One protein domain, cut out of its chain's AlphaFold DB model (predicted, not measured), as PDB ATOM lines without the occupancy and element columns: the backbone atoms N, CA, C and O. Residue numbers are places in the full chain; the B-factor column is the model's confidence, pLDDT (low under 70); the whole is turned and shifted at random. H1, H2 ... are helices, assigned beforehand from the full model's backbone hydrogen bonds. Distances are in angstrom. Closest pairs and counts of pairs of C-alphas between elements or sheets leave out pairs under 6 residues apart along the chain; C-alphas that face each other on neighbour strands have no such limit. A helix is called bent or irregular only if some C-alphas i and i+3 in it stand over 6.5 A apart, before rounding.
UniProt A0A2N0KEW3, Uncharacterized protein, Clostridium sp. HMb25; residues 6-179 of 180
ATOM      1  N   PHE A   6     155.772 187.650 179.600       71.88
ATOM      2  CA  PHE A   6     156.452 188.022 178.363       71.88
ATOM      3  C   PHE A   6     157.968 187.772 178.428       71.88
ATOM      4  O   PHE A   6     158.519 187.157 177.520       71.88
ATOM      5  N   ASP A   7     158.631 188.160 179.523       76.31
ATOM      6  CA  ASP A   7     160.071 187.914 179.713       76.31
ATOM      7  C   ASP A   7     160.391 186.415 179.756       76.31
ATOM      8  O   ASP A   7     161.408 185.969 179.227       76.31
ATOM      9  N   VAL A   8     159.514 185.622 180.378       74.31
ATOM     10  CA  VAL A   8     159.662 184.161 180.449       74.31
ATOM     11  C   VAL A   8     159.509 183.527 179.067       74.31
ATOM     12  O   VAL A   8     160.344 182.705 178.696       74.31
ATOM     13  N   MET A   9     158.500 183.939 178.290       70.25
ATOM     14  CA  MET A   9     158.295 183.458 176.917       70.25
ATOM     15  C   MET A   9     159.459 183.826 175.992       70.25
ATOM     16  O   MET A   9     159.823 183.048 175.113       70.25
ATOM     17  N   GLN A  10     160.067 184.995 176.196       71.00
ATOM     18  CA  GLN A  10     161.179 185.424 175.357       71.00
ATOM     19  C   GLN A  10     162.489 184.719 175.699       71.00
ATOM     20  O   GLN A  10     163.245 184.347 174.806       71.00
ATOM     21  N   LEU A  11     162.725 184.451 176.985       73.56
ATOM     22  CA  LEU A  11     163.841 183.612 177.409       73.56
ATOM     23  C   LEU A  11     163.711 182.180 176.875       73.56
ATOM     24  O   LEU A  11     164.701 181.651 176.378       73.56
ATOM     25  N   SER A  12     162.516 181.573 176.932       71.38
ATOM     26  CA  SER A  12     162.312 180.212 176.415       71.38
ATOM     27  C   SER A  12     162.522 180.136 174.902       71.38
ATOM     28  O   SER A  12     163.212 179.237 174.424       71.38
ATOM     29  N   LYS A  13     162.012 181.121 174.154       74.75
ATOM     30  CA  LYS A  13     162.220 181.211 172.706       74.75
ATOM     31  C   LYS A  13     163.707 181.330 172.353       74.75
ATOM     32  O   LYS A  13     164.198 180.570 171.527       74.75
ATOM     33  N   ASN A  14     164.443 182.210 173.033       75.12
ATOM     34  CA  ASN A  14     165.882 182.366 172.804       75.12
ATOM     35  C   ASN A  14     166.666 181.080 173.122       75.12
ATOM     36  O   ASN A  14     167.614 180.755 172.413       75.12
ATOM     37  N   THR A  15     166.280 180.331 174.162       78.88
ATOM     38  CA  THR A  15     166.924 179.041 174.471       78.88
ATOM     39  C   THR A  15     166.633 177.966 173.427       78.88
ATOM     40  O   THR A  15     167.523 177.179 173.114       78.88
ATOM     41  N   GLU A  16     165.422 177.933 172.868       80.75
ATOM     42  CA  GLU A  16     165.058 177.004 171.791       80.75
ATOM     43  C   GLU A  16     165.803 177.331 170.491       80.75
ATOM     44  O   GLU A  16     166.317 176.428 169.832       80.75
ATOM     45  N   GLU A  17     165.921 178.615 170.149       79.69
ATOM     46  CA  GLU A  17     166.666 179.074 168.973       79.69
ATOM     47  C   GLU A  17     168.162 178.777 169.092       79.69
ATOM     48  O   GLU A  17     168.759 178.251 168.154       79.69
ATOM     49  N   LEU A  18     168.759 179.042 170.256       84.56
ATOM     50  CA  LEU A  18     170.154 178.699 170.514       84.56
ATOM     51  C   LEU A  18     170.385 177.190 170.391       84.56
ATOM     52  O   LEU A  18     171.338 176.765 169.741       84.56
ATOM     53  N   ALA A  19     169.495 176.370 170.958       83.94
ATOM     54  CA  ALA A  19     169.585 174.920 170.832       83.94
ATOM     55  C   ALA A  19     169.498 174.463 169.366       83.94
ATOM     56  O   ALA A  19     170.255 173.581 168.963       83.94
ATOM     57  N   ALA A  20     168.630 175.081 168.558       83.00
ATOM     58  CA  ALA A  20     168.488 174.764 167.138       83.00
ATOM     59  C   ALA A  20     169.755 175.095 166.330       83.00
ATOM     60  O   ALA A  20     170.241 174.232 165.595       83.00
ATOM     61  N   VAL A  21     170.326 176.290 166.519       84.62
ATOM     62  CA  VAL A  21     171.568 176.715 165.848       84.62
ATOM     63  C   VAL A  21     172.734 175.815 166.256       84.62
ATOM     64  O   VAL A  21     173.468 175.320 165.398       84.62
ATOM     65  N   MET A  22     172.862 175.516 167.551       87.00
ATOM     66  CA  MET A  22     173.902 174.621 168.068       87.00
ATOM     67  C   MET A  22     173.743 173.184 167.555       87.00
ATOM     68  O   MET A  22     174.734 172.527 167.234       87.00
ATOM     69  N   ASP A  23     172.516 172.673 167.445       85.62
ATOM     70  CA  ASP A  23     172.250 171.356 166.861       85.62
ATOM     71  C   ASP A  23     172.526 171.321 165.352       85.62
ATOM     72  O   ASP A  23     172.983 170.294 164.843       85.62
ATOM     73  N   CYS A  24     172.265 172.416 164.629       81.56
ATOM     74  CA  CYS A  24     172.622 172.545 163.218       81.56
ATOM     75  C   CYS A  24     174.145 172.528 163.051       81.56
ATOM     76  O   CYS A  24     174.682 171.684 162.335       81.56
ATOM     77  N   SER A  25     174.844 173.361 163.824       81.00
ATOM     78  CA  SER A  25     176.302 173.447 163.813       81.00
ATOM     79  C   SER A  25     176.981 172.119 164.175       81.00
ATOM     80  O   SER A  25     177.953 171.702 163.547       81.00
ATOM     81  N   ARG A  26     176.420 171.361 165.128       82.06
ATOM     82  CA  ARG A  26     176.923 170.022 165.472       82.06
ATOM     83  C   ARG A  26     176.814 169.035 164.308       82.06
ATOM     84  O   ARG A  26     177.678 168.178 164.153       82.06
ATOM     85  N   LYS A  27     175.764 169.132 163.487       79.94
ATOM     86  CA  LYS A  27     175.611 168.281 162.293       79.94
ATOM     87  C   LYS A  27     176.612 168.648 161.206       79.94
ATOM     88  O   LYS A  27     177.040 167.762 160.473       79.94
ATOM     89  N   THR A  28     177.004 169.917 161.124       78.56
ATOM     90  CA  THR A  28     177.992 170.398 160.154       78.56
ATOM     91  C   THR A  28     179.436 170.244 160.632       78.56
ATOM     92  O   THR A  28     180.352 170.392 159.833       78.56
ATOM     93  N   GLN A  29     179.660 169.846 161.890       81.44
ATOM     94  CA  GLN A  29     180.996 169.630 162.458       81.44
ATOM     95  C   GLN A  29     181.850 168.632 161.658       81.44
ATOM     96  O   GLN A  29     183.073 168.747 161.634       81.44
ATOM     97  N   MET A  30     181.228 167.667 160.970       83.19
ATOM     98  CA  MET A  30     181.945 166.725 160.097       83.19
ATOM     99  C   MET A  30     182.669 167.399 158.919       83.19
ATOM    100  O   MET A  30     183.580 166.797 158.358       83.19
ATOM    101  N   TYR A  31     182.295 168.635 158.583       80.19
ATOM    102  CA  TYR A  31     182.942 169.468 157.568       80.19
ATOM    103  C   TYR A  31     183.993 170.421 158.160       80.19
ATOM    104  O   TYR A  31     184.523 171.273 157.462       80.19
ATOM    105  N   GLY A  32     184.323 170.283 159.450       80.81
ATOM    106  CA  GLY A  32     185.340 171.096 160.124       80.81
ATOM    107  C   GLY A  32     184.838 172.439 160.662       80.81
ATOM    108  O   GLY A  32     185.608 173.132 161.320       80.81
ATOM    109  N   LEU A  33     183.561 172.777 160.454       85.75
ATOM    110  CA  LEU A  33     182.950 174.024 160.917       85.75
ATOM    111  C   LEU A  33     182.037 173.792 162.124       85.75
ATOM    112  O   LEU A  33     181.067 173.031 162.059       85.75
ATOM    113  N   SER A  34     182.328 174.481 163.226       84.88
ATOM    114  CA  SER A  34     181.532 174.449 164.456       84.88
ATOM    115  C   SER A  34     181.482 175.821 165.110       84.88
ATOM    116  O   SER A  34     182.517 176.467 165.223       84.88
ATOM    117  N   LEU A  35     180.305 176.210 165.590       87.94
ATOM    118  CA  LEU A  35     180.071 177.429 166.352       87.94
ATOM    119  C   LEU A  35     180.178 177.135 167.848       87.94
ATOM    120  O   LEU A  35     179.689 176.111 168.343       87.94
ATOM    121  N   THR A  36     180.789 178.060 168.569       89.12
ATOM    122  CA  THR A  36     180.692 178.169 170.022       89.12
ATOM    123  C   THR A  36     179.318 178.705 170.429       89.12
ATOM    124  O   THR A  36     178.556 179.239 169.620       89.12
ATOM    125  N   GLU A  37     178.972 178.552 171.708       88.19
ATOM    126  CA  GLU A  37     177.700 179.061 172.226       88.19
ATOM    127  C   GLU A  37     177.640 180.596 172.164       88.19
ATOM    128  O   GLU A  37     176.582 181.169 171.901       88.19
ATOM    129  N   GLU A  38     178.770 181.261 172.397       89.44
ATOM    130  CA  GLU A  38     178.934 182.707 172.277       89.44
ATOM    131  C   GLU A  38     178.705 183.181 170.836       89.44
ATOM    132  O   GLU A  38     177.837 184.026 170.620       89.44
ATOM    133  N   GLU A  39     179.374 182.578 169.850       91.12
ATOM    134  CA  GLU A  39     179.196 182.919 168.428       91.12
ATOM    135  C   GLU A  39     177.755 182.676 167.964       91.12
ATOM    136  O   GLU A  39     177.168 183.494 167.258       91.12
ATOM    137  N   ALA A  40     177.130 181.578 168.402       89.94
ATOM    138  CA  ALA A  40     175.734 181.300 168.083       89.94
ATOM    139  C   ALA A  40     174.782 182.361 168.665       89.94
ATOM    140  O   ALA A  40     173.810 182.747 168.010       89.94
ATOM    141  N   LYS A  41     175.047 182.867 169.880       89.12
ATOM    142  CA  LYS A  41     174.268 183.969 170.472       89.12
ATOM    143  C   LYS A  41     174.450 185.264 169.690       89.12
ATOM    144  O   LYS A  41     173.458 185.951 169.451       89.12
ATOM    145  N   GLU A  42     175.677 185.587 169.297       90.69
ATOM    146  CA  GLU A  42     175.981 186.776 168.493       90.69
ATOM    147  C   GLU A  42     175.272 186.719 167.136       90.69
ATOM    148  O   GLU A  42     174.564 187.660 166.781       90.69
ATOM    149  N   LEU A  43     175.316 185.574 166.450       91.62
ATOM    150  CA  LEU A  43     174.590 185.351 165.196       91.62
ATOM    151  C   LEU A  43     173.071 185.497 165.347       91.62
ATOM    152  O   LEU A  43     172.410 186.058 164.475       91.62
ATOM    153  N   ILE A  44     172.490 185.028 166.454       89.94
ATOM    154  CA  ILE A  44     171.055 185.204 166.738       89.94
ATOM    155  C   ILE A  44     170.707 186.685 166.934       89.94
ATOM    156  O   ILE A  44     169.655 187.139 166.471       89.94
ATOM    157  N   VAL A  45     171.567 187.445 167.620       90.06
ATOM    158  CA  VAL A  45     171.394 188.896 167.793       90.06
ATOM    159  C   VAL A  45     171.494 189.600 166.444       90.06
ATOM    160  O   VAL A  45     170.556 190.314 166.085       90.06
ATOM    161  N   SER A  46     172.552 189.321 165.679       90.38
ATOM    162  CA  SER A  46     172.758 189.855 164.334       90.38
ATOM    163  C   SER A  46     171.550 189.572 163.442       90.38
ATOM    164  O   SER A  46     170.926 190.503 162.941       90.38
ATOM    165  N   ARG A  47     171.076 188.320 163.388       91.31
ATOM    166  CA  ARG A  47     169.864 187.929 162.649       91.31
ATOM    167  C   ARG A  47     168.665 188.785 163.031       91.31
ATOM    168  O   ARG A  47     167.944 189.268 162.161       91.31
ATOM    169  N   ASN A  48     168.415 188.980 164.324       90.00
ATOM    170  CA  ASN A  48     167.285 189.789 164.777       90.00
ATOM    171  C   ASN A  48     167.409 191.254 164.334       90.00
ATOM    172  O   ASN A  48     166.392 191.894 164.056       90.00
ATOM    173  N   ASP A  49     168.623 191.789 164.264       92.19
ATOM    174  CA  ASP A  49     168.876 193.152 163.810       92.19
ATOM    175  C   ASP A  49     168.804 193.271 162.281       92.19
ATOM    176  O   ASP A  49     168.151 194.195 161.788       92.19
ATOM    177  N   THR A  50     169.306 192.288 161.528       93.31
ATOM    178  CA  THR A  50     169.123 192.153 160.074       93.31
ATOM    179  C   THR A  50     167.637 192.082 159.709       93.31
ATOM    180  O   THR A  50     167.162 192.838 158.859       93.31
ATOM    181  N   LEU A  51     166.850 191.254 160.403       92.75
ATOM    182  CA  LEU A  51     165.403 191.152 160.184       92.75
ATOM    183  C   LEU A  51     164.694 192.490 160.426       92.75
ATOM    184  O   LEU A  51     163.843 192.887 159.629       92.75
ATOM    185  N   LYS A  52     165.060 193.230 161.481       92.62
ATOM    186  CA  LYS A  52     164.514 194.578 161.724       92.62
ATOM    187  C   LYS A  52     164.930 195.561 160.629       92.62
ATOM    188  O   LYS A  52     164.068 196.284 160.125       92.62
ATOM    189  N   LYS A  53     166.215 195.580 160.255       94.75
ATOM    190  CA  LYS A  53     166.805 196.442 159.213       94.75
ATOM    191  C   LYS A  53     166.061 196.281 157.888       94.75
ATOM    192  O   LYS A  53     165.619 197.272 157.312       94.75
ATOM    193  N   PHE A  54     165.822 195.040 157.471       93.19
ATOM    194  CA  PHE A  54     165.152 194.718 156.209       93.19
ATOM    195  C   PHE A  54     163.629 194.545 156.322       93.19
ATOM    196  O   PHE A  54     162.981 194.243 155.321       93.19
ATOM    197  N   LYS A  55     163.040 194.785 157.507       92.75
ATOM    198  CA  LYS A  55     161.595 194.675 157.805       92.75
ATOM    199  C   LYS A  55     161.009 193.293 157.490       92.75
ATOM    200  O   LYS A  55     159.918 193.172 156.932       92.75
ATOM    201  N   ARG A  56     161.736 192.247 157.872       90.75
ATOM    202  CA  ARG A  56     161.400 190.838 157.658       90.75
ATOM    203  C   ARG A  56     160.979 190.160 158.962       90.75
ATOM    204  O   ARG A  56     161.334 190.593 160.056       90.75
ATOM    205  N   VAL A  57     160.209 189.083 158.832       86.19
ATOM    206  CA  VAL A  57     159.798 188.213 159.941       86.19
ATOM    207  C   VAL A  57     159.994 186.767 159.507       86.19
ATOM    208  O   VAL A  57     159.466 186.363 158.473       86.19
ATOM    209  N   GLU A  58     160.722 185.992 160.305       84.12
ATOM    210  CA  GLU A  58     160.884 184.550 160.108       84.12
ATOM    211  C   GLU A  58     159.869 183.767 160.947       84.12
ATOM    212  O   GLU A  58     159.601 184.100 162.106       84.12
ATOM    213  N   LEU A  59     159.321 182.696 160.368       72.75
ATOM    214  CA  LEU A  59     158.450 181.745 161.052       72.75
ATOM    215  C   LEU A  59     159.056 180.340 160.930       72.75
ATOM    216  O   LEU A  59     159.213 179.833 159.823       72.75
ATOM    217  N   GLY A  60     159.346 179.688 162.058       70.12
ATOM    218  CA  GLY A  60     159.898 178.326 162.087       70.12
ATOM    219  C   GLY A  60     161.427 178.287 162.156       70.12
ATOM    220  O   GLY A  60     162.024 179.091 162.865       70.12
ATOM    221  N   ARG A  61     162.051 177.317 161.465       69.44
ATOM    222  CA  ARG A  61     163.519 177.247 161.344       69.44
ATOM    223  C   ARG A  61     164.010 178.444 160.533       69.44
ATOM    224  O   ARG A  61     163.514 178.667 159.430       69.44
ATOM    225  N   GLY A  62     164.919 179.217 161.118       81.81
ATOM    226  CA  GLY A  62     165.342 180.511 160.584       81.81
ATOM    227  C   GLY A  62     166.296 180.409 159.396       81.81
ATOM    228  O   GLY A  62     166.808 179.333 159.085       81.81
ATOM    229  N   MET A  63     166.575 181.544 158.747       89.19
ATOM    230  CA  MET A  63     167.504 181.617 157.608       89.19
ATOM    231  C   MET A  63     168.912 181.151 157.977       89.19
ATOM    232  O   MET A  63     169.593 180.524 157.170       89.19
ATOM    233  N   LEU A  64     169.318 181.389 159.225       90.56
ATOM    234  CA  LEU A  64     170.617 180.972 159.743       90.56
ATOM    235  C   LEU A  64     170.832 179.452 159.631       90.56
ATOM    236  O   LEU A  64     171.915 179.021 159.252       90.56
ATOM    237  N   ASP A  65     169.796 178.638 159.862       89.44
ATOM    238  CA  ASP A  65     169.887 177.178 159.719       89.44
ATOM    239  C   ASP A  65     170.170 176.778 158.264       89.44
ATOM    240  O   ASP A  65     170.950 175.857 158.006       89.44
ATOM    241  N   LYS A  66     169.536 177.473 157.308       91.88
ATOM    242  CA  LYS A  66     169.743 177.242 155.874       91.88
ATOM    243  C   LYS A  66     171.147 177.650 155.449       91.88
ATOM    244  O   LYS A  66     171.779 176.905 154.711       91.88
ATOM    245  N   LEU A  67     171.636 178.789 155.935       94.06
ATOM    246  CA  LEU A  67     172.987 179.271 155.647       94.06
ATOM    247  C   LEU A  67     174.052 178.322 156.195       94.06
ATOM    248  O   LEU A  67     174.934 177.916 155.446       94.06
ATOM    249  N   ILE A  68     173.912 177.893 157.455       92.31
ATOM    250  CA  ILE A  68     174.809 176.909 158.075       92.31
ATOM    251  C   ILE A  68     174.884 175.644 157.219       92.31
ATOM    252  O   ILE A  68     175.973 175.154 156.950       92.31
ATOM    253  N   TYR A  69     173.745 175.120 156.763       91.56
ATOM    254  CA  TYR A  69     173.733 173.912 155.942       91.56
ATOM    255  C   TYR A  69     174.278 174.135 154.523       91.56
ATOM    256  O   TYR A  69     174.995 173.286 154.008       91.56
ATOM    257  N   MET A  70     173.947 175.258 153.885       93.81
ATOM    258  CA  MET A  70     174.334 175.549 152.500       93.81
ATOM    259  C   MET A  70     175.833 175.844 152.354       93.81
ATOM    260  O   MET A  70     176.427 175.560 151.318       93.81
ATOM    261  N   PHE A  71     176.447 176.429 153.383       94.75
ATOM    262  CA  PHE A  71     177.838 176.874 153.347       94.75
ATOM    263  C   PHE A  71     178.781 176.011 154.192       94.75
ATOM    264  O   PHE A  71     179.968 176.315 154.259       94.75
ATOM    265  N   CYS A  72     178.303 174.913 154.797       91.56
ATOM    266  CA  CYS A  72     179.148 174.096 155.671       91.56
ATOM    267  C   CYS A  72     180.327 173.416 154.968       91.56
ATOM    268  O   CYS A  72     181.270 173.016 155.639       91.56
ATOM    269  N   ASP A  73     180.254 173.237 153.651       92.94
ATOM    270  CA  ASP A  73     181.266 172.581 152.819       92.94
ATOM    271  C   ASP A  73     182.090 173.569 151.975       92.94
ATOM    272  O   ASP A  73     182.781 173.159 151.046       92.94
ATOM    273  N   SER A  74     181.993 174.866 152.274       94.25
ATOM    274  CA  SER A  74     182.694 175.923 151.545       94.25
ATOM    275  C   SER A  74     184.211 175.819 151.678       94.25
ATOM    276  O   SER A  74     184.730 175.740 152.792       94.25
ATOM    277  N   GLU A  75     184.939 175.957 150.566       93.50
ATOM    278  CA  GLU A  75     186.412 175.974 150.578       93.50
ATOM    279  C   GLU A  75     186.981 177.295 151.127       93.50
ATOM    280  O   GLU A  75     188.126 177.349 151.578       93.50
ATOM    281  N   TYR A  76     186.169 178.357 151.134       95.88
ATOM    282  CA  TYR A  76     186.556 179.704 151.572       95.88
ATOM    283  C   TYR A  76     186.169 180.033 153.019       95.88
ATOM    284  O   TYR A  76     186.422 181.142 153.497       95.88
ATOM    285  N   ILE A  77     185.564 179.079 153.732       94.88
ATOM    286  CA  ILE A  77     185.106 179.266 155.109       94.88
ATOM    287  C   ILE A  77     185.890 178.328 156.021       94.88
ATOM    288  O   ILE A  77     186.032 177.137 155.757       94.88
ATOM    289  N   ASN A  78     186.398 178.879 157.114       91.75
ATOM    290  CA  ASN A  78     187.090 178.163 158.173       91.75
ATOM    291  C   ASN A  78     186.596 178.663 159.535       91.75
ATOM    292  O   ASN A  78     185.847 179.631 159.621       91.75
ATOM    293  N   SER A  79     187.016 178.013 160.618       88.56
ATOM    294  CA  SER A  79     186.540 178.357 161.963       88.56
ATOM    295  C   SER A  79     186.801 179.809 162.375       88.56
ATOM    296  O   SER A  79     186.032 180.331 163.171       88.56
ATOM    297  N   ASP A  80     187.834 180.464 161.835       90.12
ATOM    298  CA  ASP A  80     188.188 181.837 162.214       90.12
ATOM    299  C   ASP A  80     187.245 182.870 161.576       90.12
ATOM    300  O   ASP A  80     186.968 183.899 162.186       90.12
ATOM    301  N   ASN A  81     186.743 182.607 160.362       93.12
ATOM    302  CA  ASN A  81     185.867 183.530 159.628       93.12
ATOM    303  C   ASN A  81     184.397 183.085 159.575       93.12
ATOM    304  O   ASN A  81     183.566 183.783 158.990       93.12
ATOM    305  N   TYR A  82     184.056 181.932 160.155       93.06
ATOM    306  CA  TYR A  82     182.741 181.325 159.976       93.06
ATOM    307  C   TYR A  82     181.577 182.183 160.497       93.06
ATOM    308  O   TYR A  82     180.641 182.405 159.722       93.06
ATOM    309  N   PRO A  83     181.603 182.718 161.736       93.31
ATOM    310  CA  PRO A  83     180.506 183.549 162.230       93.31
ATOM    311  C   PRO A  83     180.336 184.831 161.404       93.31
ATOM    312  O   PRO A  83     179.231 185.135 160.961       93.31
ATOM    313  N   GLU A  84     181.435 185.533 161.120       95.31
ATOM    314  CA  GLU A  84     181.427 186.770 160.328       95.31
ATOM    315  C   GLU A  84     180.902 186.528 158.904       95.31
ATOM    316  O   GLU A  84     180.083 187.291 158.390       95.31
ATOM    317  N   THR A  85     181.301 185.415 158.281       96.19
ATOM    318  CA  THR A  85     180.835 185.069 156.935       96.19
ATOM    319  C   THR A  85     179.340 184.749 156.925       96.19
ATOM    320  O   THR A  85     178.626 185.196 156.028       96.19
ATOM    321  N   LEU A  86     178.833 184.013 157.922       96.06
ATOM    322  CA  LEU A  86     177.398 183.726 158.043       96.06
ATOM    323  C   LEU A  86     176.569 184.999 158.241       96.06
ATOM    324  O   LEU A  86     175.493 185.117 157.653       96.06
ATOM    325  N   GLU A  87     177.064 185.943 159.041       96.12
ATOM    326  CA  GLU A  87     176.439 187.252 159.226       96.12
ATOM    327  C   GLU A  87     176.361 188.022 157.902       96.12
ATOM    328  O   GLU A  87     175.270 188.431 157.495       96.12
ATOM    329  N   GLY A  88     177.474 188.135 157.174       97.50
ATOM    330  CA  GLY A  88     177.503 188.823 155.883       97.50
ATOM    331  C   GLY A  88     176.607 188.166 154.829       97.50
ATOM    332  O   GLY A  88     175.842 188.849 154.148       97.50
ATOM    333  N   LEU A  89     176.615 186.832 154.728       98.06
ATOM    334  CA  LEU A  89     175.716 186.098 153.831       98.06
ATOM    335  C   LEU A  89     174.241 186.324 154.189       98.06
ATOM    336  O   LEU A  89     173.404 186.471 153.300       98.06
ATOM    337  N   MET A  90     173.903 186.373 155.475       96.88
ATOM    338  CA  MET A  90     172.539 186.641 155.927       96.88
ATOM    339  C   MET A  90     172.080 188.060 155.583       96.88
ATOM    340  O   MET A  90     170.936 188.241 155.158       96.88
ATOM    341  N   GLU A  91     172.955 189.055 155.742       97.12
ATOM    342  CA  GLU A  91     172.664 190.425 155.319       97.12
ATOM    343  C   GLU A  91     172.405 190.495 153.812       97.12
ATOM    344  O   GLU A  91     171.350 190.990 153.406       97.12
ATOM    345  N   LEU A  92     173.307 189.925 153.004       98.06
ATOM    346  CA  LEU A  92     173.174 189.875 151.547       98.06
ATOM    347  C   LEU A  92     171.890 189.165 151.121       98.06
ATOM    348  O   LEU A  92     171.175 189.649 150.247       98.06
ATOM    349  N   PHE A  93     171.546 188.043 151.754       97.75
ATOM    350  CA  PHE A  93     170.306 187.338 151.447       97.75
ATOM    351  C   PHE A  93     169.096 188.268 151.601       97.75
ATOM    352  O   PHE A  93     168.291 188.407 150.681       97.75
ATOM    353  N   TYR A  94     168.960 188.941 152.746       96.69
ATOM    354  CA  TYR A  94     167.787 189.771 153.009       96.69
ATOM    355  C   TYR A  94     167.741 191.061 152.198       96.69
ATOM    356  O   TYR A  94     166.653 191.482 151.790       96.69
ATOM    357  N   GLU A  95     168.897 191.650 151.925       97.06
ATOM    358  CA  GLU A  95     169.035 192.749 150.979       97.06
ATOM    359  C   GLU A  95     168.512 192.339 149.601       97.06
ATOM    360  O   GLU A  95     167.574 192.946 149.079       97.06
ATOM    361  N   PHE A  96     169.014 191.229 149.058       97.12
ATOM    362  CA  PHE A  96     168.680 190.809 147.704       97.12
ATOM    363  C   PHE A  96     167.284 190.208 147.557       97.12
ATOM    364  O   PHE A  96     166.693 190.255 146.474       97.12
ATOM    365  N   ARG A  97     166.675 189.744 148.651       95.69
ATOM    366  CA  ARG A  97     165.236 189.451 148.677       95.69
ATOM    367  C   ARG A  97     164.371 190.687 148.509       95.69
ATOM    368  O   ARG A  97     163.351 190.607 147.825       95.69
ATOM    369  N   ASN A  98     164.773 191.815 149.087       94.88
ATOM    370  CA  ASN A  98     164.087 193.084 148.864       94.88
ATOM    371  C   ASN A  98     164.360 193.618 147.451       94.88
ATOM    372  O   ASN A  98     163.415 193.969 146.753       94.88
ATOM    373  N   GLU A  99     165.616 193.612 147.000       94.56
ATOM    374  CA  GLU A  99     166.009 194.142 145.684       94.56
ATOM    375  C   GLU A  99     165.364 193.410 144.499       94.56
ATOM    376  O   GLU A  99     165.233 193.967 143.404       94.56
ATOM    377  N   THR A 100     164.948 192.161 144.706       93.75
ATOM    378  CA  THR A 100     164.261 191.344 143.698       93.75
ATOM    379  C   THR A 100     162.744 191.313 143.858       93.75
ATOM    380  O   THR A 100     162.089 190.534 143.165       93.75
ATOM    381  N   ASP A 101     162.170 192.152 144.726       93.31
ATOM    382  CA  ASP A 101     160.736 192.182 145.049       93.31
ATOM    383  C   ASP A 101     160.177 190.787 145.403       93.31
ATOM    384  O   ASP A 101     159.091 190.412 144.956       93.31
ATOM    385  N   ASP A 102     160.943 189.972 146.142       93.38
ATOM    386  CA  ASP A 102     160.578 188.591 146.499       93.38
ATOM    387  C   ASP A 102     160.257 187.665 145.308       93.38
ATOM    388  O   ASP A 102     159.569 186.653 145.456       93.38
ATOM    389  N   ARG A 103     160.759 187.974 144.105       93.94
ATOM    390  CA  ARG A 103     160.549 187.132 142.912       93.94
ATOM    391  C   ARG A 103     161.330 185.820 142.949       93.94
ATOM    392  O   ARG A 103     160.962 184.899 142.216       93.94
ATOM    393  N   LEU A 104     162.389 185.770 143.755       93.81
ATOM    394  CA  LEU A 104     163.208 184.590 144.020       93.81
ATOM    395  C   LEU A 104     162.692 183.861 145.260       93.81
ATOM    396  O   LEU A 104     162.388 184.479 146.283       93.81
ATOM    397  N   THR A 105     162.661 182.536 145.194       93.94
ATOM    398  CA  THR A 105     162.535 181.697 146.387       93.94
ATOM    399  C   THR A 105     163.819 181.738 147.221       93.94
ATOM    400  O   THR A 105     164.877 182.156 146.746       93.94
ATOM    401  N   ASP A 106     163.737 181.309 148.485       93.94
ATOM    402  CA  ASP A 106     164.915 181.219 149.361       93.94
ATOM    403  C   ASP A 106     166.003 180.355 148.717       93.94
ATOM    404  O   ASP A 106     167.166 180.742 148.688       93.94
ATOM    405  N   ASP A 107     165.603 179.204 148.180       94.38
ATOM    406  CA  ASP A 107     166.529 178.192 147.687       94.38
ATOM    407  C   ASP A 107     167.183 178.635 146.369       94.38
ATOM    408  O   ASP A 107     168.380 178.433 146.197       94.38
ATOM    409  N   GLU A 108     166.446 179.319 145.482       96.31
ATOM    410  CA  GLU A 108     167.006 179.901 144.249       96.31
ATOM    411  C   GLU A 108     168.060 180.974 144.546       96.31
ATOM    412  O   GLU A 108     169.121 180.993 143.923       96.31
ATOM    413  N   LEU A 109     167.786 181.869 145.503       97.12
ATOM    414  CA  LEU A 109     168.747 182.907 145.870       97.12
ATOM    415  C   LEU A 109     169.971 182.305 146.569       97.12
ATOM    416  O   LEU A 109     171.097 182.657 146.228       97.12
ATOM    417  N   LEU A 110     169.770 181.372 147.504       97.19
ATOM    418  CA  LEU A 110     170.870 180.704 148.204       97.19
ATOM    419  C   LEU A 110     171.751 179.888 147.253       97.19
ATOM    420  O   LEU A 110     172.971 179.928 147.389       97.19
ATOM    421  N   ALA A 111     171.159 179.190 146.279       97.12
ATOM    422  CA  ALA A 111     171.903 178.446 145.267       97.12
ATOM    423  C   ALA A 111     172.783 179.376 144.423       97.12
ATOM    424  O   ALA A 111     173.973 179.107 144.254       97.12
ATOM    425  N   PHE A 112     172.231 180.504 143.963       97.31
ATOM    426  CA  PHE A 112     173.000 181.507 143.228       97.31
ATOM    427  C   PHE A 112     174.133 182.092 144.083       97.31
ATOM    428  O   PHE A 112     175.274 182.166 143.628       97.31
ATOM    429  N   MET A 113     173.837 182.475 145.331       98.06
ATOM    430  CA  MET A 113     174.829 183.013 146.268       98.06
ATOM    431  C   MET A 113     175.980 182.035 146.486       98.06
ATOM    432  O   MET A 113     177.133 182.434 146.373       98.06
ATOM    433  N   LYS A 114     175.673 180.761 146.762       97.69
ATOM    434  CA  LYS A 114     176.672 179.709 146.970       97.69
ATOM    435  C   LYS A 114     177.525 179.505 145.721       97.69
ATOM    436  O   LYS A 114     178.744 179.533 145.822       97.69
ATOM    437  N   GLU A 115     176.910 179.365 144.547       96.88
ATOM    438  CA  GLU A 115     177.648 179.172 143.292       96.88
ATOM    439  C   GLU A 115     178.630 180.323 143.023       96.88
ATOM    440  O   GLU A 115     179.782 180.077 142.664       96.88
ATOM    441  N   GLN A 116     178.209 181.574 143.235       96.88
ATOM    442  CA  GLN A 116     179.084 182.720 142.986       96.88
ATOM    443  C   GLN A 116     180.153 182.879 144.061       96.88
ATOM    444  O   GLN A 116     181.306 183.150 143.721       96.88
ATOM    445  N   PHE A 117     179.792 182.666 145.327       97.88
ATOM    446  CA  PHE A 117     180.720 182.712 146.450       97.88
ATOM    447  C   PHE A 117     181.890 181.740 146.253       97.88
ATOM    448  O   PHE A 117     183.044 182.153 146.365       97.88
ATOM    449  N   GLU A 118     181.594 180.488 145.882       96.75
ATOM    450  CA  GLU A 118     182.609 179.456 145.625       96.75
ATOM    451  C   GLU A 118     183.341 179.662 144.296       96.75
ATOM    452  O   GLU A 118     184.536 179.419 144.184       96.75
ATOM    453  N   GLY A 119     182.624 180.067 143.249       93.81
ATOM    454  CA  GLY A 119     183.186 180.106 141.909       93.81
ATOM    455  C   GLY A 119     183.993 181.368 141.652       93.81
ATOM    456  O   GLY A 119     185.197 181.339 141.425       93.81
ATOM    457  N   VAL A 120     183.293 182.493 141.586       91.25
ATOM    458  CA  VAL A 120     183.806 183.702 140.929       91.25
ATOM    459  C   VAL A 120     184.251 184.760 141.919       91.25
ATOM    460  O   VAL A 120     185.085 185.599 141.583       91.25
ATOM    461  N   CYS A 121     183.688 184.711 143.123       94.75
ATOM    462  CA  CYS A 121     184.034 185.587 144.225       94.75
ATOM    463  C   CYS A 121     185.216 185.060 145.033       94.75
ATOM    464  O   CYS A 121     185.846 185.853 145.719       94.75
ATOM    465  N   PHE A 122     185.528 183.760 144.966       94.69
ATOM    466  CA  PHE A 122     186.601 183.151 145.762       94.69
ATOM    467  C   PHE A 122     186.489 183.498 147.262       94.69
ATOM    468  O   PHE A 122     187.479 183.851 147.905       94.69
ATOM    469  N   GLY A 123     185.268 183.465 147.801       95.88
ATOM    470  CA  GLY A 123     184.979 183.827 149.190       95.88
ATOM    471  C   GLY A 123     184.769 185.319 149.477       95.88
ATOM    472  O   GLY A 123     184.521 185.686 150.624       95.88
ATOM    473  N   ASP A 124     184.860 186.195 148.475       97.31
ATOM    474  CA  ASP A 124     184.692 187.641 148.652       97.31
ATOM    475  C   ASP A 124     183.205 188.045 148.718       97.31
ATOM    476  O   ASP A 124     182.483 188.047 147.714       97.31
ATOM    477  N   LEU A 125     182.751 188.415 149.918       97.62
ATOM    478  CA  LEU A 125     181.387 188.892 150.161       97.62
ATOM    479  C   LEU A 125     181.103 190.267 149.545       97.62
ATOM    480  O   LEU A 125     179.976 190.514 149.112       97.62
ATOM    481  N   GLU A 126     182.095 191.153 149.479       97.25
ATOM    482  CA  GLU A 126     181.933 192.479 148.876       97.25
ATOM    483  C   GLU A 126     181.721 192.337 147.367       97.25
ATOM    484  O   GLU A 126     180.803 192.939 146.803       97.25
ATOM    485  N   TYR A 127     182.495 191.467 146.714       96.31
ATOM    486  CA  TYR A 127     182.309 191.165 145.296       96.31
ATOM    487  C   TYR A 127     181.003 190.405 145.025       96.31
ATOM    488  O   TYR A 127     180.313 190.676 144.032       96.31
ATOM    489  N   LEU A 128     180.621 189.486 145.923       97.69
ATOM    490  CA  LEU A 128     179.341 188.784 145.854       97.69
ATOM    491  C   LEU A 128     178.168 189.771 145.861       97.69
ATOM    492  O   LEU A 128     177.338 189.723 144.954       97.69
ATOM    493  N   GLY A 129     178.119 190.675 146.840       97.44
ATOM    494  CA  GLY A 129     177.062 191.677 146.967       97.44
ATOM    495  C   GLY A 129     177.116 192.734 145.872       97.44
ATOM    496  O   GLY A 129     176.211 192.831 145.046       97.44
ATOM    497  N   GLY A 130     178.205 193.500 145.833       95.88
ATOM    498  CA  GLY A 130     178.319 194.713 145.022       95.88
ATOM    499  C   GLY A 130     178.421 194.476 143.516       95.88
ATOM    500  O   GLY A 130     178.212 195.407 142.740       95.88
ATOM    501  N   THR A 131     178.738 193.252 143.080       94.62
ATOM    502  CA  THR A 131     178.820 192.914 141.651       94.62
ATOM    503  C   THR A 131     177.872 191.789 141.275       94.62
ATOM    504  O   THR A 131     177.035 191.968 140.386       94.62
ATOM    505  N   CYS A 132     178.007 190.617 141.902       95.69
ATOM    506  CA  CYS A 132     177.337 189.427 141.389       95.69
ATOM    507  C   CYS A 132     175.825 189.468 141.607       95.69
ATOM    508  O   CYS A 132     175.046 189.308 140.662       95.69
ATOM    509  N   LEU A 133     175.419 189.732 142.845       97.00
ATOM    510  CA  LEU A 133     174.021 189.829 143.232       97.00
ATOM    511  C   LEU A 133     173.354 191.070 142.633       97.00
ATOM    512  O   LEU A 133     172.235 190.958 142.135       97.00
ATOM    513  N   GLU A 134     174.048 192.210 142.554       96.81
ATOM    514  CA  GLU A 134     173.536 193.417 141.883       96.81
ATOM    515  C   GLU A 134     173.143 193.166 140.420       96.81
ATOM    516  O   GLU A 134     172.039 193.511 139.982       96.81
ATOM    517  N   ARG A 135     174.010 192.501 139.649       95.44
ATOM    518  CA  ARG A 135     173.725 192.150 138.246       95.44
ATOM    519  C   ARG A 135     172.535 191.212 138.122       95.44
ATOM    520  O   ARG A 135     171.697 191.377 137.227       95.44
ATOM    521  N   PHE A 136     172.458 190.235 139.019       95.69
ATOM    522  CA  PHE A 136     171.354 189.293 139.039       95.69
ATOM    523  C   PHE A 136     170.038 189.991 139.375       95.69
ATOM    524  O   PHE A 136     169.074 189.877 138.617       95.69
ATOM    525  N   ALA A 137     170.011 190.810 140.425       96.06
ATOM    526  CA  ALA A 137     168.829 191.555 140.832       96.06
ATOM    527  C   ALA A 137     168.349 192.528 139.756       96.06
ATOM    528  O   ALA A 137     167.157 192.564 139.443       96.06
ATOM    529  N   ALA A 138     169.267 193.257 139.115       95.38
ATOM    530  CA  ALA A 138     168.944 194.119 137.982       95.38
ATOM    531  C   ALA A 138     168.275 193.335 136.839       95.38
ATOM    532  O   ALA A 138     167.266 193.782 136.282       95.38
ATOM    533  N   SER A 139     168.773 192.134 136.539       94.12
ATOM    534  CA  SER A 139     168.206 191.263 135.505       94.12
ATOM    535  C   SER A 139     166.816 190.759 135.891       94.12
ATOM    536  O   SER A 139     165.876 190.866 135.099       94.12
ATOM    537  N   VAL A 140     166.630 190.310 137.134       95.06
ATOM    538  CA  VAL A 140     165.322 189.889 137.666       95.06
ATOM    539  C   VAL A 140     164.305 191.037 137.626       95.06
ATOM    540  O   VAL A 140     163.166 190.844 137.187       95.06
ATOM    541  N   ARG A 141     164.704 192.260 138.001       94.56
ATOM    542  CA  ARG A 141     163.850 193.459 137.903       94.56
ATOM    543  C   ARG A 141     163.464 193.776 136.460       94.56
ATOM    544  O   ARG A 141     162.312 194.141 136.221       94.56
ATOM    545  N   SER A 142     164.375 193.560 135.510       94.25
ATOM    546  CA  SER A 142     164.128 193.732 134.070       94.25
ATOM    547  C   SER A 142     163.201 192.670 133.457       94.25
ATOM    548  O   SER A 142     162.773 192.816 132.314       94.25
ATOM    549  N   GLY A 143     162.843 191.636 134.227       92.88
ATOM    550  CA  GLY A 143     161.901 190.590 133.829       92.88
ATOM    551  C   GLY A 143     162.550 189.261 133.449       92.88
ATOM    552  O   GLY A 143     161.859 188.391 132.929       92.88
ATOM    553  N   TYR A 144     163.849 189.089 133.707       92.94
ATOM    554  CA  TYR A 144     164.506 187.795 133.558       92.94
ATOM    555  C   TYR A 144     163.908 186.760 134.520       92.94
ATOM    556  O   TYR A 144     163.734 187.051 135.701       92.94
ATOM    557  N   ASP A 145     163.617 185.554 134.026       92.75
ATOM    558  CA  ASP A 145     163.039 184.453 134.807       92.75
ATOM    559  C   ASP A 145     163.701 183.086 134.548       92.75
ATOM    560  O   ASP A 145     163.210 182.059 135.025       92.75
ATOM    561  N   GLY A 146     164.827 183.056 133.819       89.75
ATOM    562  CA  GLY A 146     165.530 181.817 133.466       89.75
ATOM    563  C   GLY A 146     165.999 181.019 134.684       89.75
ATOM    564  O   GLY A 146     165.889 179.789 134.673       89.75
ATOM    565  N   PHE A 147     166.333 181.720 135.774       91.94
ATOM    566  CA  PHE A 147     166.704 181.144 137.070       91.94
ATOM    567  C   PHE A 147     165.678 180.146 137.627       91.94
ATOM    568  O   PHE A 147     166.039 179.230 138.357       91.94
ATOM    569  N   ARG A 148     164.394 180.266 137.262       92.81
ATOM    570  CA  ARG A 148     163.351 179.335 137.727       92.81
ATOM    571  C   ARG A 148     163.543 177.923 137.191       92.81
ATOM    572  O   ARG A 148     163.117 176.954 137.813       92.81
ATOM    573  N   LYS A 149     164.139 177.792 136.002       92.44
ATOM    574  CA  LYS A 149     164.389 176.490 135.366       92.44
ATOM    575  C   LYS A 149     165.628 175.814 135.936       92.44
ATOM    576  O   LYS A 149     165.671 174.590 135.995       92.44
ATOM    577  N   THR A 150     166.615 176.609 136.317       92.00
ATOM    578  CA  THR A 150     167.910 176.156 136.835       92.00
ATOM    579  C   THR A 150     167.956 176.106 138.358       92.00
ATOM    580  O   THR A 150     168.919 175.593 138.915       92.00
ATOM    581  N   GLN A 151     166.920 176.621 139.027       93.75
ATOM    582  CA  GLN A 151     166.881 176.832 140.473       93.75
ATOM    583  C   GLN A 151     168.009 177.753 140.966       93.75
ATOM    584  O   GLN A 151     168.583 177.525 142.023       93.75
ATOM    585  N   GLY A 152     168.331 178.790 140.187       89.69
ATOM    586  CA  GLY A 152     169.368 179.777 140.513       89.69
ATOM    587  C   GLY A 152     170.795 179.392 140.108       89.69
ATOM    588  O   GLY A 152     171.704 180.191 140.311       89.69
ATOM    589  N   LEU A 153     171.005 178.210 139.521       92.38
ATOM    590  CA  LEU A 153     172.328 177.709 139.124       92.38
ATOM    591  C   LEU A 153     172.701 178.082 137.682       92.38
ATOM    592  O   LEU A 153     171.855 178.120 136.793       92.38
ATOM    593  N   GLY A 154     173.990 178.284 137.415       90.88
ATOM    594  CA  GLY A 154     174.527 178.518 136.072       90.88
ATOM    595  C   GLY A 154     174.097 179.842 135.437       90.88
ATOM    596  O   GLY A 154     174.179 180.002 134.221       90.88
ATOM    597  N   GLU A 155     173.627 180.790 136.246       89.88
ATOM    598  CA  GLU A 155     173.042 182.047 135.772       89.88
ATOM    599  C   GLU A 155     174.100 183.118 135.485       89.88
ATOM    600  O   GLU A 155     173.914 183.973 134.619       89.88
ATOM    601  N   TYR A 156     175.234 183.081 136.186       85.69
ATOM    602  CA  TYR A 156     176.162 184.210 136.211       85.69
ATOM    603  C   TYR A 156     176.912 184.458 134.905       85.69
ATOM    604  O   TYR A 156     177.202 185.606 134.578       85.69
ATOM    605  N   GLU A 157     177.206 183.421 134.122       85.25
ATOM    606  CA  GLU A 157     177.991 183.588 132.892       85.25
ATOM    607  C   GLU A 157     177.278 184.503 131.882       85.25
ATOM    608  O   GLU A 157     177.916 185.313 131.215       85.25
ATOM    609  N   ALA A 158     175.941 184.456 131.831       84.00
ATOM    610  CA  ALA A 158     175.140 185.351 130.995       84.00
ATOM    611  C   ALA A 158     175.081 186.797 131.526       84.00
ATOM    612  O   ALA A 158     174.723 187.713 130.785       84.00
ATOM    613  N   LEU A 159     175.411 186.998 132.805       84.69
ATOM    614  CA  LEU A 159     175.367 188.277 133.516       84.69
ATOM    615  C   LEU A 159     176.745 188.939 133.625       84.69
ATOM    616  O   LEU A 159     176.835 190.137 133.903       84.69
ATOM    617  N   SER A 160     177.817 188.167 133.438       82.12
ATOM    618  CA  SER A 160     179.193 188.636 133.545       82.12
ATOM    619  C   SER A 160     179.506 189.645 132.438       82.12
ATOM    620  O   SER A 160     179.411 189.342 131.251       82.12
ATOM    621  N   GLY A 161     179.911 190.856 132.829       72.81
ATOM    622  CA  GLY A 161     180.386 191.880 131.895       72.81
ATOM    623  C   GLY A 161     181.857 191.706 131.502       72.81
ATOM    624  O   GLY A 161     182.309 192.270 130.505       72.81
ATOM    625  N   GLU A 162     182.621 190.942 132.282       74.56
ATOM    626  CA  GLU A 162     184.051 190.737 132.089       74.56
ATOM    627  C   GLU A 162     184.331 189.558 131.158       74.56
ATOM    628  O   GLU A 162     183.810 188.457 131.344       74.56
ATOM    629  N   LYS A 163     185.257 189.761 130.214       65.44
ATOM    630  CA  LYS A 163     185.877 188.654 129.485       65.44
ATOM    631  C   LYS A 163     186.861 187.958 130.423       65.44
ATOM    632  O   LYS A 163     187.930 188.489 130.717       65.44
ATOM    633  N   ARG A 164     186.475 186.788 130.920       66.81
ATOM    634  CA  ARG A 164     187.308 185.975 131.809       66.81
ATOM    635  C   ARG A 164     188.479 185.358 131.054       66.81
ATOM    636  O   ARG A 164     188.448 185.213 129.832       66.81
ATOM    637  N   TRP A 165     189.514 184.986 131.802       62.25
ATOM    638  CA  TRP A 165     190.622 184.202 131.273       62.25
ATOM    639  C   TRP A 165     190.124 182.803 130.918       62.25
ATOM    640  O   TRP A 165     190.101 181.912 131.763       62.25
ATOM    641  N   ASP A 166     189.731 182.603 129.666       70.94
ATOM    642  CA  ASP A 166     189.609 181.255 129.134       70.94
ATOM    643  C   ASP A 166     191.003 180.714 128.750       70.94
ATOM    644  O   ASP A 166     191.986 181.455 128.613       70.94
ATOM    645  N   SER A 167     191.112 179.391 128.604       68.56
ATOM    646  CA  SER A 167     192.387 178.731 128.292       68.56
ATOM    647  C   SER A 167     193.010 179.219 126.975       68.56
ATOM    648  O   SER A 167     194.233 179.225 126.832       68.56
ATOM    649  N   GLU A 168     192.195 179.638 126.013       76.38
ATOM    650  CA  GLU A 168     192.618 180.187 124.729       76.38
ATOM    651  C   GLU A 168     193.162 181.614 124.879       76.38
ATOM    652  O   GLU A 168     194.257 181.883 124.382       76.38
ATOM    653  N   VAL A 169     192.484 182.478 125.643       76.50
ATOM    654  CA  VAL A 169     192.948 183.834 125.994       76.50
ATOM    655  C   VAL A 169     194.262 183.768 126.771       76.50
ATOM    656  O   VAL A 169     195.220 184.459 126.428       76.50
ATOM    657  N   TYR A 170     194.359 182.883 127.765       77.94
ATOM    658  CA  TYR A 170     195.591 182.677 128.528       77.94
ATOM    659  C   TYR A 170     196.752 182.226 127.632       77.94
ATOM    660  O   TYR A 170     197.840 182.800 127.671       77.94
ATOM    661  N   ARG A 171     196.516 181.238 126.757       80.31
ATOM    662  CA  ARG A 171     197.526 180.767 125.795       80.31
ATOM    663  C   ARG A 171     197.896 181.829 124.768       80.31
ATOM    664  O   ARG A 171     199.037 181.849 124.317       80.31
ATOM    665  N   GLN A 172     196.959 182.681 124.364       82.38
ATOM    666  CA  GLN A 172     197.232 183.797 123.467       82.38
ATOM    667  C   GLN A 172     198.183 184.799 124.122       82.38
ATOM    668  O   GLN A 172     199.229 185.075 123.543       82.38
ATOM    669  N   VAL A 173     197.887 185.253 125.341       82.75
ATOM    670  CA  VAL A 173     198.758 186.192 126.064       82.75
ATOM    671  C   VAL A 173     200.133 185.581 126.329       82.75
ATOM    672  O   VAL A 173     201.140 186.255 126.141       82.75
ATOM    673  N   LEU A 174     200.208 184.298 126.700       84.62
ATOM    674  CA  LEU A 174     201.498 183.619 126.863       84.62
ATOM    675  C   LEU A 174     202.316 183.591 125.567       84.62
ATOM    676  O   LEU A 174     203.524 183.812 125.611       84.62
ATOM    677  N   ARG A 175     201.671 183.342 124.419       83.50
ATOM    678  CA  ARG A 175     202.328 183.410 123.105       83.50
ATOM    679  C   ARG A 175     202.834 184.812 122.798       83.50
ATOM    680  O   ARG A 175     203.982 184.946 122.412       83.50
ATOM    681  N   GLU A 176     202.021 185.833 123.031       86.44
ATOM    682  CA  GLU A 176     202.387 187.229 122.765       86.44
ATOM    683  C   GLU A 176     203.503 187.754 123.687       86.44
ATOM    684  O   GLU A 176     204.287 188.600 123.272       86.44
ATOM    685  N   GLN A 177     203.583 187.270 124.930       82.69
ATOM    686  CA  GLN A 177     204.522 187.775 125.944       82.69
ATOM    687  C   GLN A 177     205.861 187.028 125.983       82.69
ATOM    688  O   GLN A 177     206.878 187.625 126.330       82.69
ATOM    689  N   PHE A 178     205.869 185.724 125.689       79.44
ATOM    690  CA  PHE A 178     207.034 184.863 125.938       79.44
ATOM    691  C   PHE A 178     207.583 184.157 124.696       79.44
ATOM    692  O   PHE A 178     208.629 183.516 124.792       79.44
ATOM    693  N   TRP A 179     206.911 184.261 123.549       64.94
ATOM    694  CA  TRP A 179     207.324 183.589 122.320       64.94
ATOM    695  C   TRP A 179     207.328 184.558 121.127       64.94
ATOM    696  O   TRP A 179     206.355 184.633 120.379       64.94
TER     697      TRP A 179
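Overview. This is residues 6 to 179 of the 180 residues of an uncharacterized protein of Clostridium sp. HMb25 (UniProt A0A2N0KEW3). Two rows of helices are stacked as two layers: H2, H4 and H6 run side by side in one row, and H1, H3 and H5 form the other, crossing the first row at steep tilts. Residues 6 to 13 of H1 stick out at one end, and residues 166 to 172 and 174 to 179, most of them in H8, stick out at the far end after a long link; without these stretches the body spans 49 by 40 by 25 A. The printed part has 174 residues with eight named helices, H1 to H8 in that order, and no named strand; the class is all helix. It is only just compact, close to loose, with a radius of gyration of the C-alphas of 18.8 A, and spans 73 by 38 by 25 A.

Along the chain. H1, residues 6 to 31, begins at C-alpha 6 (156.452, 188.022, 178.363) and is 38.5 A long; it is only just irregular, with C-alphas 27 and 30 6.9 A apart. H2 is residues 37 to 53, 24.3 A, and H3 is residues 63 to 71. H4, residues 82 to 99, begins at C-alpha 82 (182.741, 181.325, 159.976) and measures 25.5 A. H5 is residues 106 to 119, 19.8 A. H6, residues 125 to 141, 21.9 A, is only just irregular, with C-alphas 130 and 133 6.7 A apart, and has a kink of 26 degrees near residue 135. H7 is residues 147 to 150. H8, residues 167 to 178, 16.1 A, ends at C-alpha 178 (207.034, 184.863, 125.938).

Arrangement. H4 is the hub, touching four helices. It touches H2 at a shallow tilt of 16 degrees, the same way, closest at the C-alphas of Thr 50 and Glu 91, 6.2 A. It touches H6 at a shallow tilt of 20 degrees, the same way, closest at the C-alphas of Glu 99 and Ala 137, 6.2 A. With residues 86 to 90 alone it touches H3 at a steep tilt of 65 degrees, closest at the C-alphas of Leu 67 and Leu 86, 6.7 A. H4 and H5 only just touch, with 3 pairs of C-alphas within 8 A, the closest Phe 93 and Leu 109, 7.3 A. H1 touches H3 with residues 20 to 28 alone, at a shallow tilt of 7 degrees, closest at the C-alphas of Val 21 and Asp 65, 6.4 A. H7 is close to H5 but not clearly touching, the closest C-alphas being Glu 108 and Phe 147, 7.3 A; H8 touches no helix. Every O i to N i+4 pair is within hydrogen-bond range in H2, H3, H4, H5 and H8; H1 has 20 of 22, H6 11 of 13, and H7 is too short for such a pair.

Size, cuts and confidence. The C-alphas of Phe 6 and Trp 179 are the two farthest apart, 75.8 A. The printed part has no cut. The link from H7 to H8, residues 151 to 166, is long. Mean pLDDT of the printed part is 88.7; residues 61, 163 to 165, 167 and 179 are under 70.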